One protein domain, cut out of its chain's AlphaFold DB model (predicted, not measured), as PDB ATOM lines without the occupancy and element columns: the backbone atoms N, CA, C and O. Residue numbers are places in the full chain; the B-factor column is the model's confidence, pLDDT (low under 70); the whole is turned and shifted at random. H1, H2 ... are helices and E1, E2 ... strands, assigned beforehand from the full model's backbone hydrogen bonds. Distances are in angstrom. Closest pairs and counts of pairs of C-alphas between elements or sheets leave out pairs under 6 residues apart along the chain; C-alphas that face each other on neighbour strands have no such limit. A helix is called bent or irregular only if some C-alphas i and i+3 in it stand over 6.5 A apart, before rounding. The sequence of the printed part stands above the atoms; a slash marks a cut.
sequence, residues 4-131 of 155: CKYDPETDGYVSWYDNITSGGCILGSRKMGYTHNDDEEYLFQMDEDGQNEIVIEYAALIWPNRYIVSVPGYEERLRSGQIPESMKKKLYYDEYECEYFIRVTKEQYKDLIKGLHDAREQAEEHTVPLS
ATOM      1  N   CYS A   4      11.943 -16.440 -50.488       68.88
ATOM      2  CA  CYS A   4      12.157 -15.005 -50.575       68.88
ATOM      3  C   CYS A   4      11.225 -14.282 -49.598       68.88
ATOM      4  O   CYS A   4      10.043 -14.615 -49.495       68.88
ATOM      5  N   LYS A   5      11.744 -13.271 -48.903       69.88
ATOM      6  CA  LYS A   5      10.981 -12.357 -48.046       69.88
ATOM      7  C   LYS A   5      10.838 -11.026 -48.773       69.88
ATOM      8  O   LYS A   5      11.824 -10.502 -49.282       69.88
ATOM      9  N   TYR A   6       9.622 -10.490 -48.824       73.44
ATOM     10  CA  TYR A   6       9.413  -9.122 -49.294       73.44
ATOM     11  C   TYR A   6       9.927  -8.139 -48.239       73.44
ATOM     12  O   TYR A   6       9.568  -8.248 -47.062       73.44
ATOM     13  N   ASP A   7      10.758  -7.199 -48.667       72.69
ATOM     14  CA  ASP A   7      11.264  -6.097 -47.866       72.69
ATOM     15  C   ASP A   7      10.586  -4.791 -48.324       72.69
ATOM     16  O   ASP A   7      10.853  -4.310 -49.430       72.69
ATOM     17  N   PRO A   8       9.701  -4.209 -47.494       76.25
ATOM     18  CA  PRO A   8       8.992  -2.986 -47.844       76.25
ATOM     19  C   PRO A   8       9.898  -1.749 -47.859       76.25
ATOM     20  O   PRO A   8       9.522  -0.748 -48.465       76.25
ATOM     21  N   GLU A   9      11.060  -1.772 -47.197       79.00
ATOM     22  CA  GLU A   9      11.973  -0.622 -47.179       79.00
ATOM     23  C   GLU A   9      12.711  -0.470 -48.508       79.00
ATOM     24  O   GLU A   9      12.933   0.648 -48.979       79.00
ATOM     25  N   THR A  10      13.067  -1.596 -49.126       76.38
ATOM     26  CA  THR A  10      13.769  -1.638 -50.414       76.38
ATOM     27  C   THR A  10      12.842  -1.877 -51.606       76.38
ATOM     28  O   THR A  10      13.311  -1.847 -52.743       76.38
ATOM     29  N   ASP A  11      11.543  -2.072 -51.353       72.75
ATOM     30  CA  ASP A  11      10.530  -2.466 -52.340       72.75
ATOM     31  C   ASP A  11      11.006  -3.643 -53.209       72.75
ATOM     32  O   ASP A  11      10.982  -3.620 -54.443       72.75
ATOM     33  N   GLY A  12      11.533  -4.668 -52.538       68.75
ATOM     34  CA  GLY A  12      12.232  -5.777 -53.172       68.75
ATOM     35  C   GLY A  12      12.030  -7.098 -52.447       68.75
ATOM     36  O   GLY A  12      11.387  -7.178 -51.404       68.75
ATOM     37  N   TYR A  13      12.588  -8.161 -53.016       67.94
ATOM     38  CA  TYR A  13      12.632  -9.472 -52.380       67.94
ATOM     39  C   TYR A  13      14.070  -9.786 -51.985       67.94
ATOM     40  O   TYR A  13      14.971  -9.741 -52.823       67.94
ATOM     41  N   VAL A  14      14.280 -10.128 -50.719       68.38
ATOM     42  CA  VAL A  14      15.558 -10.633 -50.211       68.38
ATOM     43  C   VAL A  14      15.480 -12.147 -50.073       68.38
ATOM     44  O   VAL A  14      14.419 -12.687 -49.734       68.38
ATOM     45  N   SER A  15      16.585 -12.846 -50.339       67.25
ATOM     46  CA  SER A  15      16.638 -14.265 -49.993       67.25
ATOM     47  C   SER A  15      16.558 -14.396 -48.476       67.25
ATOM     48  O   SER A  15      17.315 -13.755 -47.750       67.25
ATOM     49  N   TRP A  16      15.589 -15.174 -48.012       68.38
ATOM     50  CA  TRP A  16      15.367 -15.463 -46.601       68.38
ATOM     51  C   TRP A  16      15.878 -16.855 -46.237       68.38
ATOM     52  O   TRP A  16      16.357 -17.060 -45.131       68.38
ATOM     53  N   TYR A  17      15.826 -17.807 -47.172       65.31
ATOM     54  CA  TYR A  17      16.474 -19.101 -47.003       65.31
ATOM     55  C   TYR A  17      16.923 -19.660 -48.351       65.31
ATOM     56  O   TYR A  17      16.105 -19.919 -49.247       65.31
ATOM     57  N   ASP A  18      18.231 -19.869 -48.471       56.03
ATOM     58  CA  ASP A  18      18.852 -20.471 -49.638       56.03
ATOM     59  C   ASP A  18      18.909 -21.990 -49.468       56.03
ATOM     60  O   ASP A  18      19.343 -22.501 -48.439       56.03
ATOM     61  N   ASN A  19      18.543 -22.712 -50.528       55.41
ATOM     62  CA  ASN A  19      18.779 -24.151 -50.665       55.41
ATOM     63  C   ASN A  19      17.840 -25.072 -49.863       55.41
ATOM     64  O   ASN A  19      18.262 -25.916 -49.075       55.41
ATOM     65  N   ILE A  20      16.540 -24.999 -50.160       57.91
ATOM     66  CA  ILE A  20      15.660 -26.149 -49.926       57.91
ATOM     67  C   ILE A  20      16.057 -27.232 -50.939       57.91
ATOM     68  O   ILE A  20      15.680 -27.149 -52.118       57.91
ATOM     69  N   THR A  21      16.847 -28.208 -50.498       57.72
ATOM     70  CA  THR A  21      17.113 -29.453 -51.228       57.72
ATOM     71  C   THR A  21      15.818 -30.268 -51.371       57.72
ATOM     72  O   THR A  21      14.800 -29.969 -50.743       57.72
ATOM     73  N   SER A  22      15.809 -31.289 -52.233       58.47
ATOM     74  CA  SER A  22      14.663 -32.202 -52.350       58.47
ATOM     75  C   SER A  22      14.301 -32.773 -50.972       58.47
ATOM     76  O   SER A  22      15.154 -33.393 -50.343       58.47
ATOM     77  N   GLY A  23      13.066 -32.535 -50.516       66.25
ATOM     78  CA  GLY A  23      12.564 -32.974 -49.206       66.25
ATOM     79  C   GLY A  23      12.164 -31.843 -48.252       66.25
ATOM     80  O   GLY A  23      11.522 -32.110 -47.240       66.25
ATOM     81  N   GLY A  24      12.505 -30.584 -48.550       75.06
ATOM     82  CA  GLY A  24      12.127 -29.452 -47.699       75.06
ATOM     83  C   GLY A  24      10.818 -28.761 -48.100       75.06
ATOM     84  O   GLY A  24      10.489 -28.651 -49.281       75.06
ATOM     85  N   CYS A  25      10.079 -28.263 -47.110       74.88
ATOM     86  CA  CYS A  25       8.774 -27.618 -47.264       74.88
ATOM     87  C   CYS A  25       8.607 -26.444 -46.287       74.88
ATOM     88  O   CYS A  25       9.001 -26.524 -45.121       74.88
ATOM     89  N   ILE A  26       7.970 -25.361 -46.730       78.75
ATOM     90  CA  ILE A  26       7.588 -24.252 -45.845       78.75
ATOM     91  C   ILE A  26       6.275 -24.629 -45.162       78.75
ATOM     92  O   ILE A  26       5.288 -24.896 -45.837       78.75
ATOM     93  N   LEU A  27       6.256 -24.634 -43.830       78.00
ATOM     94  CA  LEU A  27       5.089 -25.042 -43.033       78.00
ATOM     95  C   LEU A  27       4.310 -23.852 -42.459       78.00
ATOM     96  O   LEU A  27       3.335 -24.018 -41.733       78.00
ATOM     97  N   GLY A  28       4.780 -22.636 -42.729       74.12
ATOM     98  CA  GLY A  28       4.197 -21.390 -42.256       74.12
ATOM     99  C   GLY A  28       5.268 -20.342 -41.989       74.12
ATOM    100  O   GLY A  28       6.441 -20.513 -42.329       74.12
ATOM    101  N   SER A  29       4.873 -19.249 -41.338       77.88
ATOM    102  CA  SER A  29       5.796 -18.164 -41.009       77.88
ATOM    103  C   SER A  29       6.937 -18.673 -40.130       77.88
ATOM    104  O   SER A  29       6.702 -19.183 -39.025       77.88
ATOM    105  N   ARG A  30       8.170 -18.502 -40.620       81.62
ATOM    106  CA  ARG A  30       9.407 -18.855 -39.911       81.62
ATOM    107  C   ARG A  30       9.570 -20.352 -39.601       81.62
ATOM    108  O   ARG A  30      10.333 -20.696 -38.705       81.62
ATOM    109  N   LYS A  31       8.851 -21.249 -40.292       84.50
ATOM    110  CA  LYS A  31       8.903 -22.701 -40.040       84.50
ATOM    111  C   LYS A  31       9.135 -23.496 -41.312       84.50
ATOM    112  O   LYS A  31       8.436 -23.304 -42.307       84.50
ATOM    113  N   MET A  32      10.067 -24.436 -41.241       83.62
ATOM    114  CA  MET A  32      10.405 -25.335 -42.337       83.62
ATOM    115  C   MET A  32      10.431 -26.778 -41.846       83.62
ATOM    116  O   MET A  32      10.939 -27.060 -40.766       83.62
ATOM    117  N   GLY A  33       9.883 -27.681 -42.650       83.00
ATOM    118  CA  GLY A  33      10.069 -29.117 -42.497       83.00
ATOM    119  C   GLY A  33      11.077 -29.622 -43.519       83.00
ATOM    120  O   GLY A  33      11.146 -29.080 -44.619       83.00
ATOM    121  N   TYR A  34      11.820 -30.671 -43.194       81.44
ATOM    122  CA  TYR A  34      12.713 -31.351 -44.134       81.44
ATOM    123  C   TYR A  34      12.673 -32.858 -43.911       81.44
ATOM    124  O   TYR A  34      12.774 -33.295 -42.773       81.44
ATOM    125  N   THR A  35      12.497 -33.627 -44.982       77.12
ATOM    126  CA  THR A  35      12.601 -35.091 -44.966       77.12
ATOM    127  C   THR A  35      13.867 -35.514 -45.680       77.12
ATOM    128  O   THR A  35      14.076 -35.151 -46.840       77.12
ATOM    129  N   HIS A  36      14.667 -36.344 -45.023       73.81
ATOM    130  CA  HIS A  36      15.774 -37.051 -45.639       73.81
ATOM    131  C   HIS A  36      15.437 -38.547 -45.735       73.81
ATOM    132  O   HIS A  36      15.258 -39.228 -44.728       73.81
ATOM    133  N   ASN A  37      15.319 -39.048 -46.972       67.19
ATOM    134  CA  ASN A  37      15.145 -40.469 -47.310       67.19
ATOM    135  C   ASN A  37      14.050 -41.224 -46.517       67.19
ATOM    136  O   ASN A  37      14.261 -42.375 -46.157       67.19
ATOM    137  N   ASP A  38      12.901 -40.590 -46.251       65.81
ATOM    138  CA  ASP A  38      11.749 -41.124 -45.486       65.81
ATOM    139  C   ASP A  38      12.027 -41.524 -44.016       65.81
ATOM    140  O   ASP A  38      11.106 -41.905 -43.287       65.81
ATOM    141  N   ASP A  39      13.273 -41.401 -43.559       74.00
ATOM    142  CA  ASP A  39      13.756 -41.982 -42.303       74.00
ATOM    143  C   ASP A  39      14.203 -40.933 -41.277       74.00
ATOM    144  O   ASP A  39      14.290 -41.228 -40.079       74.00
ATOM    145  N   GLU A  40      14.453 -39.709 -41.733       78.44
ATOM    146  CA  GLU A  40      14.857 -38.569 -40.919       78.44
ATOM    147  C   GLU A  40      13.977 -37.370 -41.261       78.44
ATOM    148  O   GLU A  40      13.807 -36.987 -42.420       78.44
ATOM    149  N   GLU A  41      13.393 -36.783 -40.230       84.50
ATOM    150  CA  GLU A  41      12.493 -35.651 -40.329       84.50
ATOM    151  C   GLU A  41      13.021 -34.522 -39.455       84.50
ATOM    152  O   GLU A  41      13.327 -34.714 -38.280       84.50
ATOM    153  N   TYR A  42      13.086 -33.321 -40.009       84.00
ATOM    154  CA  TYR A  42      13.558 -32.140 -39.309       84.00
ATOM    155  C   TYR A  42      12.476 -31.074 -39.297       84.00
ATOM    156  O   TYR A  42      11.789 -30.841 -40.297       84.00
ATOM    157  N   LEU A  43      12.357 -30.393 -38.163       86.50
ATOM    158  CA  LEU A  43      11.566 -29.186 -38.007       86.50
ATOM    159  C   LEU A  43      12.489 -28.045 -37.593       86.50
ATOM    160  O   LEU A  43      13.079 -28.065 -36.513       86.50
ATOM    161  N   PHE A  44      12.550 -27.028 -38.440       84.75
ATOM    162  CA  PHE A  44      13.304 -25.809 -38.202       84.75
ATOM    163  C   PHE A  44      12.344 -24.679 -37.849       84.75
ATOM    164  O   PHE A  44      11.353 -24.442 -38.552       84.75
ATOM    165  N   GLN A  45      12.659 -23.956 -36.782       87.25
ATOM    166  CA  GLN A  45      12.150 -22.614 -36.551       87.25
ATOM    167  C   GLN A  45      13.276 -21.622 -36.809       87.25
ATOM    168  O   GLN A  45      14.344 -21.715 -36.206       87.25
ATOM    169  N   MET A  46      12.998 -20.669 -37.686       84.50
ATOM    170  CA  MET A  46      13.924 -19.615 -38.074       84.50
ATOM    171  C   MET A  46      13.629 -18.318 -37.318       84.50
ATOM    172  O   MET A  46      12.501 -18.099 -36.859       84.50
ATOM    173  N   ASP A  47      14.603 -17.420 -37.243       85.19
ATOM    174  CA  ASP A  47      14.404 -16.029 -36.847       85.19
ATOM    175  C   ASP A  47      13.852 -15.165 -37.999       85.19
ATOM    176  O   ASP A  47      13.416 -15.656 -39.047       85.19
ATOM    177  N   GLU A  48      13.780 -13.854 -37.775       81.56
ATOM    178  CA  GLU A  48      13.295 -12.885 -38.766       81.56
ATOM    179  C   GLU A  48      14.249 -12.710 -39.955       81.56
ATOM    180  O   GLU A  48      13.806 -12.263 -41.022       81.56
ATOM    181  N   ASP A  49      15.504 -13.116 -39.777       79.31
ATOM    182  CA  ASP A  49      16.607 -13.011 -40.729       79.31
ATOM    183  C   ASP A  49      16.902 -14.352 -41.426       79.31
ATOM    184  O   ASP A  49      17.767 -14.427 -42.296       79.31
ATOM    185  N   GLY A  50      16.155 -15.408 -41.080       73.25
ATOM    186  CA  GLY A  50      16.255 -16.723 -41.714       73.25
ATOM    187  C   GLY A  50      17.325 -17.633 -41.110       73.25
ATOM    188  O   GLY A  50      17.660 -18.651 -41.712       73.25
ATOM    189  N   GLN A  51      17.864 -17.292 -39.936       82.06
ATOM    190  CA  GLN A  51      18.790 -18.150 -39.194       82.06
ATOM    191  C   GLN A  51      18.029 -19.129 -38.297       82.06
ATOM    192  O   GLN A  51      16.965 -18.808 -37.773       82.06
ATOM    193  N   ASN A  52      18.589 -20.320 -38.080       80.62
ATOM    194  CA  ASN A  52      17.989 -21.331 -37.207       80.62
ATOM    195  C   ASN A  52      17.957 -20.854 -35.740       80.62
ATOM    196  O   ASN A  52      19.002 -20.728 -35.107       80.62
ATOM    197  N   GLU A  53      16.760 -20.673 -35.173       85.06
ATOM    198  CA  GLU A  53      16.560 -20.499 -33.724       85.06
ATOM    199  C   GLU A  53      16.434 -21.850 -33.017       85.06
ATOM    200  O   GLU A  53      16.938 -22.038 -31.909       85.06
ATOM    201  N   ILE A  54      15.700 -22.782 -33.631       84.00
ATOM    202  CA  ILE A  54      15.405 -24.098 -33.067       84.00
ATOM    203  C   ILE A  54      15.447 -25.138 -34.179       84.00
ATOM    204  O   ILE A  54      14.811 -24.964 -35.218       84.00
ATOM    205  N   VAL A  55      16.118 -26.253 -33.904       83.75
ATOM    206  CA  VAL A  55      16.080 -27.456 -34.735       83.75
ATOM    207  C   VAL A  55      15.559 -28.613 -33.894       83.75
ATOM    208  O   VAL A  55      16.018 -28.834 -32.772       83.75
ATOM    209  N   ILE A  56      14.567 -29.324 -34.423       83.56
ATOM    210  CA  ILE A  56      14.114 -30.610 -33.897       83.56
ATOM    211  C   ILE A  56      14.386 -31.657 -34.959       83.56
ATOM    212  O   ILE A  56      13.927 -31.519 -36.088       83.56
ATOM    213  N   GLU A  57      15.094 -32.703 -34.570       85.25
ATOM    214  CA  GLU A  57      15.413 -33.852 -35.397       85.25
ATOM    215  C   GLU A  57      14.646 -35.062 -34.878       85.25
ATOM    216  O   GLU A  57      14.685 -35.398 -33.690       85.25
ATOM    217  N   TYR A  58      13.939 -35.719 -35.785       80.75
ATOM    218  CA  TYR A  58      13.263 -36.980 -35.575       80.75
ATOM    219  C   TYR A  58      13.945 -38.001 -36.485       80.75
ATOM    220  O   TYR A  58      13.809 -37.929 -37.700       80.75
ATOM    221  N   ALA A  59      14.652 -38.972 -35.911       78.19
ATOM    222  CA  ALA A  59      15.331 -40.007 -36.684       78.19
ATOM    223  C   ALA A  59      14.764 -41.392 -36.350       78.19
ATOM    224  O   ALA A  59      14.673 -41.784 -35.181       78.19
ATOM    225  N   ALA A  60      14.376 -42.151 -37.377       65.81
ATOM    226  CA  ALA A  60      13.813 -43.494 -37.235       65.81
ATOM    227  C   ALA A  60      14.872 -44.611 -37.271       65.81
ATOM    228  O   ALA A  60      14.635 -45.703 -36.735       65.81
ATOM    229  N   LEU A  61      16.016 -44.374 -37.925       64.88
ATOM    230  CA  LEU A  61      16.907 -45.439 -38.390       64.88
ATOM    231  C   LEU A  61      18.396 -45.229 -38.089       64.88
ATOM    232  O   LEU A  61      19.242 -45.799 -38.775       64.88
ATOM    233  N   ILE A  62      18.744 -44.557 -36.982       65.06
ATOM    234  CA  ILE A  62      20.130 -44.642 -36.495       65.06
ATOM    235  C   ILE A  62      20.424 -46.103 -36.145       65.06
ATOM    236  O   ILE A  62      19.766 -46.710 -35.286       65.06
ATOM    237  N   TRP A  63      21.379 -46.694 -36.864       55.66
ATOM    238  CA  TRP A  63      21.679 -48.115 -36.767       55.66
ATOM    239  C   TRP A  63      22.080 -48.490 -35.331       55.66
ATOM    240  O   TRP A  63      22.931 -47.830 -34.729       55.66
ATOM    241  N   PRO A  64      21.520 -49.567 -34.749       58.88
ATOM    242  CA  PRO A  64      20.496 -50.463 -35.292       58.88
ATOM    243  C   PRO A  64      19.067 -49.937 -35.034       58.88
ATOM    244  O   PRO A  64      18.596 -50.016 -33.900       58.88
ATOM    245  N   ASN A  65      18.377 -49.450 -36.078       64.50
ATOM    246  CA  ASN A  65      16.956 -49.053 -36.129       64.50
ATOM    247  C   ASN A  65      16.397 -48.460 -34.824       64.50
ATOM    248  O   ASN A  65      15.477 -49.023 -34.213       64.50
ATOM    249  N   ARG A  66      16.984 -47.356 -34.360       76.44
ATOM    250  CA  ARG A  66      16.548 -46.661 -33.147       76.44
ATOM    251  C   ARG A  66      15.706 -45.448 -33.513       76.44
ATOM    252  O   ARG A  66      16.182 -44.573 -34.220       76.44
ATOM    253  N   TYR A  67      14.508 -45.377 -32.936       85.94
ATOM    254  CA  TYR A  67      13.701 -44.164 -32.955       85.94
ATOM    255  C   TYR A  67      14.221 -43.211 -31.885       85.94
ATOM    256  O   TYR A  67      14.150 -43.509 -30.683       85.94
ATOM    257  N   ILE A  68      14.767 -42.087 -32.322       87.62
ATOM    258  CA  ILE A  68      15.321 -41.057 -31.457       87.62
ATOM    259  C   ILE A  68      14.795 -39.686 -31.864       87.62
ATOM    260  O   ILE A  68      14.417 -39.463 -33.012       87.62
ATOM    261  N   VAL A  69      14.736 -38.780 -30.896       87.88
ATOM    262  CA  VAL A  69      14.249 -37.417 -31.104       87.88
ATOM    263  C   VAL A  69      15.144 -36.448 -30.341       87.88
ATOM    264  O   VAL A  69      15.454 -36.695 -29.166       87.88
ATOM    265  N   SER A  70      15.562 -35.363 -30.992       86.19
ATOM    266  CA  SER A  70      16.235 -34.249 -30.330       86.19
ATOM    267  C   SER A  70      15.204 -33.366 -29.627       86.19
ATOM    268  O   SER A  70      14.042 -33.273 -30.022       86.19
ATOM    269  N   VAL A  71      15.590 -32.747 -28.513       80.12
ATOM    270  CA  VAL A  71      14.696 -31.850 -27.773       80.12
ATOM    271  C   VAL A  71      15.374 -30.491 -27.617       80.12
ATOM    272  O   VAL A  71      16.465 -30.417 -27.048       80.12
ATOM    273  N   PRO A  72      14.729 -29.394 -28.048       78.50
ATOM    274  CA  PRO A  72      15.304 -28.061 -27.925       78.50
ATOM    275  C   PRO A  72      15.656 -27.696 -26.480       78.50
ATOM    276  O   PRO A  72      14.842 -27.838 -25.558       78.50
ATOM    277  N   GLY A  73      16.886 -27.216 -26.280       75.69
ATOM    278  CA  GLY A  73      17.413 -26.825 -24.969       75.69
ATOM    279  C   GLY A  73      17.595 -27.991 -23.991       75.69
ATOM    280  O   GLY A  73      17.727 -27.773 -22.786       75.69
ATOM    281  N   TYR A  74      17.562 -29.239 -24.461       80.38
ATOM    282  CA  TYR A  74      17.634 -30.401 -23.580       80.38
ATOM    283  C   TYR A  74      18.994 -30.560 -22.906       80.38
ATOM    284  O   TYR A  74      19.038 -30.917 -21.731       80.38
ATOM    285  N   GLU A  75      20.094 -30.240 -23.590       80.56
ATOM    286  CA  GLU A  75      21.425 -30.263 -22.975       80.56
ATOM    287  C   GLU A  75      21.536 -29.317 -21.784       80.56
ATOM    288  O   GLU A  75      22.068 -29.685 -20.737       80.56
ATOM    289  N   GLU A  76      21.007 -28.102 -21.918       84.62
ATOM    290  CA  GLU A  76      20.998 -27.125 -20.835       84.62
ATOM    291  C   GLU A  76      20.194 -27.654 -19.644       84.62
ATOM    292  O   GLU A  76      20.678 -27.638 -18.511       84.62
ATOM    293  N   ARG A  77      19.005 -28.217 -19.904       84.12
ATOM    294  CA  ARG A  77      18.165 -28.855 -18.874       84.12
ATOM    295  C   ARG A  77      18.862 -30.048 -18.219       84.12
ATOM    296  O   ARG A  77      18.682 -30.295 -17.025       84.12
ATOM    297  N   LEU A  78      19.639 -30.812 -18.987       84.50
ATOM    298  CA  LEU A  78      20.414 -31.942 -18.484       84.50
ATOM    299  C   LEU A  78      21.522 -31.452 -17.544       84.50
ATOM    300  O   LEU A  78      21.641 -31.970 -16.432       84.50
ATOM    301  N   ARG A  79      22.276 -30.421 -17.950       85.12
ATOM    302  CA  ARG A  79      23.351 -29.800 -17.156       85.12
ATOM    303  C   ARG A  79      22.826 -29.113 -15.894       85.12
ATOM    304  O   ARG A  79      23.471 -29.193 -14.852       85.12
ATOM    305  N   SER A  80      21.650 -28.491 -15.954       88.94
ATOM    306  CA  SER A  80      21.009 -27.832 -14.806       88.94
ATOM    307  C   SER A  80      20.330 -28.807 -13.831       88.94
ATOM    308  O   SER A  80      19.803 -28.384 -12.802       88.94
ATOM    309  N   GLY A  81      20.331 -30.112 -14.128       85.00
ATOM    310  CA  GLY A  81      19.709 -31.139 -13.289       85.00
ATOM    311  C   GLY A  81      18.176 -31.129 -13.322       85.00
ATOM    312  O   GLY A  81      17.545 -31.767 -12.482       85.00
ATOM    313  N   GLN A  82      17.566 -30.441 -14.290       86.56
ATOM    314  CA  GLN A  82      16.111 -30.326 -14.442       86.56
ATOM    315  C   GLN A  82      15.467 -31.557 -15.099       86.56
ATOM    316  O   GLN A  82      14.243 -31.642 -15.202       86.56
ATOM    317  N   ILE A  83      16.274 -32.524 -15.540       83.25
ATOM    318  CA  ILE A  83      15.799 -33.767 -16.149       83.25
ATOM    319  C   ILE A  83      15.614 -34.863 -15.082       83.25
ATOM    320  O   ILE A  83      16.587 -35.235 -14.416       83.25
ATOM    321  N   PRO A  84      14.407 -35.454 -14.953       85.12
ATOM    322  CA  PRO A  84      14.163 -36.580 -14.050       85.12
ATOM    323  C   PRO A  84      15.037 -37.804 -14.368       85.12
ATOM    324  O   PRO A  84      15.258 -38.135 -15.532       85.12
ATOM    325  N   GLU A  85      15.448 -38.561 -13.346       85.12
ATOM    326  CA  GLU A  85      16.250 -39.792 -13.516       85.12
ATOM    327  C   GLU A  85      15.601 -40.834 -14.440       85.12
ATOM    328  O   GLU A  85      16.277 -41.541 -15.188       85.12
ATOM    329  N   SER A  86      14.270 -40.921 -14.439       85.38
ATOM    330  CA  SER A  86      13.527 -41.804 -15.343       85.38
ATOM    331  C   SER A  86      13.726 -41.449 -16.821       85.38
ATOM    332  O   SER A  86      13.708 -42.345 -17.665       85.38
ATOM    333  N   MET A  87      13.945 -40.168 -17.133       83.19
ATOM    334  CA  MET A  87      14.228 -39.683 -18.485       83.19
ATOM    335  C   MET A  87      15.691 -39.896 -18.863       83.19
ATOM    336  O   MET A  87      15.961 -40.268 -20.001       83.19
ATOM    337  N   LYS A  88      16.625 -39.776 -17.909       84.31
ATOM    338  CA  LYS A  88      18.057 -40.023 -18.156       84.31
ATOM    339  C   LYS A  88      18.333 -41.436 -18.678       84.31
ATOM    340  O   LYS A  88      19.190 -41.628 -19.530       84.31
ATOM    341  N   LYS A  89      17.547 -42.425 -18.239       86.38
ATOM    342  CA  LYS A  89      17.632 -43.817 -18.726       86.38
ATOM    343  C   LYS A  89      17.254 -43.993 -20.201       86.38
ATOM    344  O   LYS A  89      17.562 -45.031 -20.776       86.38
ATOM    345  N   LYS A  90      16.560 -43.020 -20.798       87.50
ATOM    346  CA  LYS A  90      16.158 -43.040 -22.210       87.50
ATOM    347  C   LYS A  90      17.160 -42.330 -23.116       87.50
ATOM    348  O   LYS A  90      16.935 -42.286 -24.320       87.50
ATOM    349  N   LEU A  91      18.234 -41.776 -22.557       87.19
ATOM    350  CA  LEU A  91      19.191 -41.005 -23.330       87.19
ATOM    351  C   LEU A  91      20.025 -41.888 -24.245       87.19
ATOM    352  O   LEU A  91      20.442 -42.998 -23.902       87.19
ATOM    353  N   TYR A  92      20.262 -41.354 -25.427       86.06
ATOM    354  CA  TYR A  92      21.256 -41.807 -26.369       86.06
ATOM    355  C   TYR A  92      22.182 -40.627 -26.627       86.06
ATOM    356  O   TYR A  92      21.709 -39.544 -26.939       86.06
ATOM    357  N   TYR A  93      23.474 -40.830 -26.423       86.38
ATOM    358  CA  TYR A  93      24.474 -39.863 -26.840       86.38
ATOM    359  C   TYR A  93      25.007 -40.323 -28.189       86.38
ATOM    360  O   TYR A  93      25.442 -41.475 -28.294       86.38
ATOM    361  N   ASP A  94      24.912 -39.458 -29.190       80.31
ATOM    362  CA  ASP A  94      25.549 -39.677 -30.476       80.31
ATOM    363  C   ASP A  94      26.958 -39.083 -30.444       80.31
ATOM    364  O   ASP A  94      27.141 -37.889 -30.215       80.31
ATOM    365  N   GLU A  95      27.970 -39.929 -30.619       80.88
ATOM    366  CA  GLU A  95      29.369 -39.494 -30.583       80.88
ATOM    367  C   GLU A  95      29.784 -38.726 -31.841       80.88
ATOM    368  O   GLU A  95      30.738 -37.953 -31.777       80.88
ATOM    369  N   TYR A  96      29.104 -38.944 -32.970       77.81
ATOM    370  CA  TYR A  96      29.433 -38.295 -34.234       77.81
ATOM    371  C   TYR A  96      28.945 -36.846 -34.236       77.81
ATOM    372  O   TYR A  96      29.746 -35.937 -34.445       77.81
ATOM    373  N   GLU A  97      27.673 -36.636 -33.895       75.12
ATOM    374  CA  GLU A  97      27.087 -35.292 -33.777       75.12
ATOM    375  C   GLU A  97      27.458 -34.605 -32.451       75.12
ATOM    376  O   GLU A  97      27.313 -33.397 -32.305       75.12
ATOM    377  N   CYS A  98      27.996 -35.357 -31.481       81.12
ATOM    378  CA  CYS A  98      28.268 -34.888 -30.118       81.12
ATOM    379  C   CYS A  98      27.017 -34.350 -29.399       81.12
ATOM    380  O   CYS A  98      27.117 -33.423 -28.593       81.12
ATOM    381  N   GLU A  99      25.855 -34.963 -29.646       81.75
ATOM    382  CA  GLU A  99      24.555 -34.511 -29.139       81.75
ATOM    383  C   GLU A  99      23.781 -35.602 -28.380       81.75
ATOM    384  O   GLU A  99      23.944 -36.812 -28.581       81.75
ATOM    385  N   TYR A 100      22.898 -35.164 -27.475       85.56
ATOM    386  CA  TYR A 100      21.982 -36.043 -26.749       85.56
ATOM    387  C   TYR A 100      20.603 -36.118 -27.398       85.56
ATOM    388  O   TYR A 100      19.882 -35.128 -27.509       85.56
ATOM    389  N   PHE A 101      20.161 -37.347 -27.632       87.19
ATOM    390  CA  PHE A 101      18.825 -37.675 -28.099       87.19
ATOM    391  C   PHE A 101      18.040 -38.477 -27.063       87.19
ATOM    392  O   PHE A 101      18.587 -39.146 -26.177       87.19
ATOM    393  N   ILE A 102      16.719 -38.461 -27.207       88.94
ATOM    394  CA  ILE A 102      15.806 -39.269 -26.403       88.94
ATOM    395  C   ILE A 102      15.326 -40.450 -27.235       88.94
ATOM    396  O   ILE A 102      14.725 -40.272 -28.290       88.94
ATOM    397  N   ARG A 103      15.527 -41.668 -26.726       89.75
ATOM    398  CA  ARG A 103      14.940 -42.877 -27.308       89.75
ATOM    399  C   ARG A 103      13.437 -42.901 -27.069       89.75
ATOM    400  O   ARG A 103      12.977 -42.792 -25.925       89.75
ATOM    401  N   VAL A 104      12.693 -43.134 -28.135       87.50
ATOM    402  CA  VAL A 104      11.235 -43.272 -28.124       87.50
ATOM    403  C   VAL A 104      10.833 -44.623 -28.715       87.50
ATOM    404  O   VAL A 104      11.650 -45.330 -29.307       87.50
ATOM    405  N   THR A 105       9.584 -45.040 -28.510       89.19
ATOM    406  CA  THR A 105       9.046 -46.195 -29.246       89.19
ATOM    407  C   THR A 105       8.664 -45.791 -30.668       89.19
ATOM    408  O   THR A 105       8.518 -44.607 -30.972       89.19
ATOM    409  N   LYS A 106       8.442 -46.779 -31.540       87.25
ATOM    410  CA  LYS A 106       7.947 -46.547 -32.902       87.25
ATOM    411  C   LYS A 106       6.615 -45.794 -32.910       87.25
ATOM    412  O   LYS A 106       6.395 -44.933 -33.752       87.25
ATOM    413  N   GLU A 107       5.719 -46.140 -31.995       89.88
ATOM    414  CA  GLU A 107       4.401 -45.522 -31.844       89.88
ATOM    415  C   GLU A 107       4.549 -44.064 -31.411       89.88
ATOM    416  O   GLU A 107       3.990 -43.184 -32.051       89.88
ATOM    417  N   GLN A 108       5.386 -43.800 -30.402       89.25
ATOM    418  CA  GLN A 108       5.677 -42.436 -29.957       89.25
ATOM    419  C   GLN A 108       6.296 -41.588 -31.068       89.25
ATOM    420  O   GLN A 108       5.926 -40.431 -31.227       89.25
ATOM    421  N   TYR A 109       7.216 -42.161 -31.844       88.06
ATOM    422  CA  TYR A 109       7.797 -41.495 -33.003       88.06
ATOM    423  C   TYR A 109       6.724 -41.109 -34.024       88.06
ATOM    424  O   TYR A 109       6.623 -39.942 -34.388       88.06
ATOM    425  N   LYS A 110       5.877 -42.066 -34.423       86.75
ATOM    426  CA  LYS A 110       4.767 -41.827 -35.358       86.75
ATOM    427  C   LYS A 110       3.807 -40.749 -34.864       86.75
ATOM    428  O   LYS A 110       3.375 -39.918 -35.655       86.75
ATOM    429  N   ASP A 111       3.493 -40.753 -33.573       89.88
ATOM    430  CA  ASP A 111       2.621 -39.748 -32.967       89.88
ATOM    431  C   ASP A 111       3.266 -38.353 -32.985       89.88
ATOM    432  O   ASP A 111       2.580 -37.368 -33.254       89.88
ATOM    433  N   LEU A 112       4.579 -38.259 -32.737       87.00
ATOM    434  CA  LEU A 112       5.325 -36.996 -32.743       87.00
ATOM    435  C   LEU A 112       5.416 -36.378 -34.142       87.00
ATOM    436  O   LEU A 112       5.186 -35.178 -34.290       87.00
ATOM    437  N   ILE A 113       5.708 -37.181 -35.168       84.44
ATOM    438  CA  ILE A 113       5.851 -36.681 -36.546       84.44
ATOM    439  C   ILE A 113       4.507 -36.437 -37.233       84.44
ATOM    440  O   ILE A 113       4.459 -35.757 -38.252       84.44
ATOM    441  N   LYS A 114       3.395 -36.953 -36.697       87.00
ATOM    442  CA  LYS A 114       2.077 -36.807 -37.329       87.00
ATOM    443  C   LYS A 114       1.740 -35.346 -37.635       87.00
ATOM    444  O   LYS A 114       1.346 -35.038 -38.750       87.00
ATOM    445  N   GLY A 115       1.954 -34.446 -36.673       83.12
ATOM    446  CA  GLY A 115       1.677 -33.021 -36.867       83.12
ATOM    447  C   GLY A 115       2.531 -32.379 -37.966       83.12
ATOM    448  O   GLY A 115       2.067 -31.462 -38.635       83.12
ATOM    449  N   LEU A 116       3.752 -32.880 -38.182       80.50
ATOM    450  CA  LEU A 116       4.612 -32.456 -39.286       80.50
ATOM    451  C   LEU A 116       4.036 -32.904 -40.636       80.50
ATOM    452  O   LEU A 116       3.953 -32.091 -41.552       80.50
ATOM    453  N   HIS A 117       3.595 -34.161 -40.752       83.81
ATOM    454  CA  HIS A 117       2.957 -34.663 -41.975       83.81
ATOM    455  C   HIS A 117       1.635 -33.944 -42.277       83.81
ATOM    456  O   HIS A 117       1.435 -33.514 -43.409       83.81
ATOM    457  N   ASP A 118       0.783 -33.736 -41.269       86.25
ATOM    458  CA  ASP A 118      -0.483 -33.008 -41.427       86.25
ATOM    459  C   ASP A 118      -0.229 -31.555 -41.893       86.25
ATOM    460  O   ASP A 118      -0.940 -31.028 -42.750       86.25
ATOM    461  N   ALA A 119       0.808 -30.893 -41.360       80.69
ATOM    462  CA  ALA A 119       1.191 -29.541 -41.774       80.69
ATOM    463  C   ALA A 119       1.756 -29.494 -43.203       80.69
ATOM    464  O   ALA A 119       1.556 -28.504 -43.905       80.69
ATOM    465  N   ARG A 120       2.448 -30.552 -43.644       78.75
ATOM    466  CA  ARG A 120       2.931 -30.677 -45.026       78.75
ATOM    467  C   ARG A 120       1.791 -30.795 -46.017       78.75
ATOM    468  O   ARG A 120       1.784 -30.055 -46.992       78.75
ATOM    469  N   GLU A 121       0.829 -31.669 -45.741       83.38
ATOM    470  CA  GLU A 121      -0.348 -31.853 -46.592       83.38
ATOM    471  C   GLU A 121      -1.095 -30.521 -46.780       83.38
ATOM    472  O   GLU A 121      -1.387 -30.118 -47.902       83.38
ATOM    473  N   GLN A 122      -1.280 -29.756 -45.697       80.81
ATOM    474  CA  GLN A 122      -1.875 -28.415 -45.769       80.81
ATOM    475  C   GLN A 122      -1.012 -27.414 -46.552       80.81
ATOM    476  O   GLN A 122      -1.537 -26.577 -47.286       80.81
ATOM    477  N   ALA A 123       0.313 -27.462 -46.409       74.81
ATOM    478  CA  ALA A 123       1.210 -26.580 -47.149       74.81
ATOM    479  C   ALA A 123       1.187 -26.868 -48.659       74.81
ATOM    480  O   ALA A 123       1.251 -25.931 -49.457       74.81
ATOM    481  N   GLU A 124       1.052 -28.133 -49.063       74.38
ATOM    482  CA  GLU A 124       0.917 -28.530 -50.469       74.38
ATOM    483  C   GLU A 124      -0.342 -27.934 -51.113       74.38
ATOM    484  O   GLU A 124      -0.254 -27.403 -52.220       74.38
ATOM    485  N   GLU A 125      -1.478 -27.911 -50.405       76.69
ATOM    486  CA  GLU A 125      -2.722 -27.280 -50.889       76.69
ATOM    487  C   GLU A 125      -2.561 -25.780 -51.186       76.69
ATOM    488  O   GLU A 125      -3.232 -25.228 -52.061       76.69
ATOM    489  N   HIS A 126      -1.663 -25.113 -50.460       68.19
ATOM    490  CA  HIS A 126      -1.393 -23.681 -50.580       68.19
ATOM    491  C   HIS A 126      -0.115 -23.358 -51.362       68.19
ATOM    492  O   HIS A 126       0.245 -22.186 -51.504       68.19
ATOM    493  N   THR A 127       0.576 -24.371 -51.884       64.81
ATOM    494  CA  THR A 127       1.800 -24.170 -52.654       64.81
ATOM    495  C   THR A 127       1.449 -23.634 -54.036       64.81
ATOM    496  O   THR A 127       0.782 -24.290 -54.835       64.81
ATOM    497  N   VAL A 128       1.927 -22.431 -54.343       60.12
ATOM    498  CA  VAL A 128       1.842 -21.875 -55.694       60.12
ATOM    499  C   VAL A 128       3.076 -22.281 -56.505       60.12
ATOM    500  O   VAL A 128       4.183 -22.348 -55.960       60.12
ATOM    501  N   PRO A 129       2.926 -22.571 -57.808       59.06
ATOM    502  CA  PRO A 129       4.060 -22.915 -58.653       59.06
ATOM    503  C   PRO A 129       5.044 -21.744 -58.740       59.06
ATOM    504  O   PRO A 129       4.646 -20.581 -58.760       59.06
ATOM    505  N   LEU A 130       6.339 -22.054 -58.861       54.47
ATOM    506  CA  LEU A 130       7.413 -21.058 -58.979       54.47
ATOM    507  C   LEU A 130       7.166 -20.046 -60.116       54.47
ATOM    508  O   LEU A 130       7.528 -18.877 -59.996       54.47
ATOM    509  N   SER A 131       6.487 -20.479 -61.182       53.97
ATOM    510  CA  SER A 131       6.070 -19.641 -62.313       53.97
ATOM    511  C   SER A 131       5.163 -18.467 -61.928       53.97
ATOM    512  O   SER A 131       4.954 -17.586 -62.745       53.97
TER     513      SER A 131
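This is residues 4 to 131 of the 155 residues of an uncharacterized protein of Clostridiaceae bacterium (UniProt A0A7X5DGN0). A strongly twisted sheet of seven strands forms a long wall, and one long helix, H3, runs slantwise over one face of it. Beyond the E3 end of this wall the small hairpin of E1 and E2 lies by itself, and near the E9 and E8 end are the two short helices H1, which only grazes the sheet, and H2, which is not on it. The printed part has 128 residues with nine named strands and three named helices, in the order E1 E2 E3 E4 E5 E6 E7 H1 H2 E8 E9 H3; the large sheet runs E3 E4 E5 E6 E7 E9 E8, antiparallel throughout, and the class is mixed, helices and strands. The whole is elongated, spanning 54 by 30 by 24 A, and only just loose, close to compact, with a radius of gyration of the C-alphas of 17.1 A.

The large sheet holds E3, residues 24 to 28, E4, residues 31 to 36, E5, residues 40 to 46, E6, residues 52 to 62, E7, residues 66 to 69, E9, residues 99 to 103, and E8, residues 91 to 94, strand beside strand in that order. E3 and E8 are its edge strands, and from edge to edge the strands' lines turn by 131 degrees. E3 to E7 form a meander, each strand the antiparallel neighbour of the one before. Within hydrogen-bond range are N 25 and O 33 between E3 and E4, 2.8 A, N 34 and O 42 between E4 and E5, 2.9 A, N 43 and O 56 between E5 and E6, 2.8 A, and N 59 and O 68 between E6 and E7, 2.9 A. E6 bends by 60 degrees at residue 59. E9 is staggered: its residues 102 to 103 pair with E7, N 102 and O 69 being 2.9 A apart, and its residues 99 to 102 with E8, N 101 and O 92 being 2.8 A apart. H3, residues 106 to 125, is on the sheet at a height of 8.8 A, and with it the sheet makes two layers, a helix on one face of a sheet. It lies over E4 and E7, and only just over E3 and E5, with 3 of its C-alphas on each. It runs slantwise to the strands, only just, at 57 degrees to E7 on the local plane. The C-alphas of Leu 27 and Ala 123, the closest of E3 and H3, are 5.9 A apart; at the other end those of Tyr 67 and Lys 106, the closest of E7 and H3, are 6.2 A apart. H3 has a kink of 35 degrees near residue 113 and is irregular, but only just: C-alphas 112 and 115 are 6.8 A apart. E7, then H1, residues 74 to 79, and H2, residues 85 to 88, then E8 form a split strand-helix-strand unit, two strands of one sheet joined through helices, with E9 between them in the sheet, and its crossover is right-handed. H1 only grazes the sheet with its residues 74 to 78; the C-alphas of Glu 75 and Tyr 100, the closest of H1 and E9, are 6.9 A apart. H2 is not on the sheet. In a second sheet, E1, residues 4 to 7, and E2, residues 12 to 17, form an antiparallel hairpin, with N 7 and O 12 2.8 A apart; E2 and E3 are apart. Every O i to N i+4 pair is within hydrogen-bond range in H1, 14 of 16 are in H3, and H2 is too short for such a pair.

E1 begins at C-alpha 4, (12.157, -15.005, -50.575). E6, the longest strand by residues, measures 23.4 A from C-alpha 52 to C-alpha 62; E5 measures 19.2 A, E4 16.9 A and E2 15.3 A. H3 measures 28.4 A, from C-alpha 106 at (7.947, -46.547, -32.902) to C-alpha 125 at (-2.722, -27.280, -50.889).

The two C-alphas farthest apart, those of Asp 11 and Glu 85, are 54.2 A apart. The printed part has no cut and no long link; the link from E2 to E3 is short, the others tight. The mean pLDDT of the printed part is 78.1, and 28 residues are under 70: residues 4 to 5, 12 to 23, 37 to 38, 60 to 65 and 126 to 131.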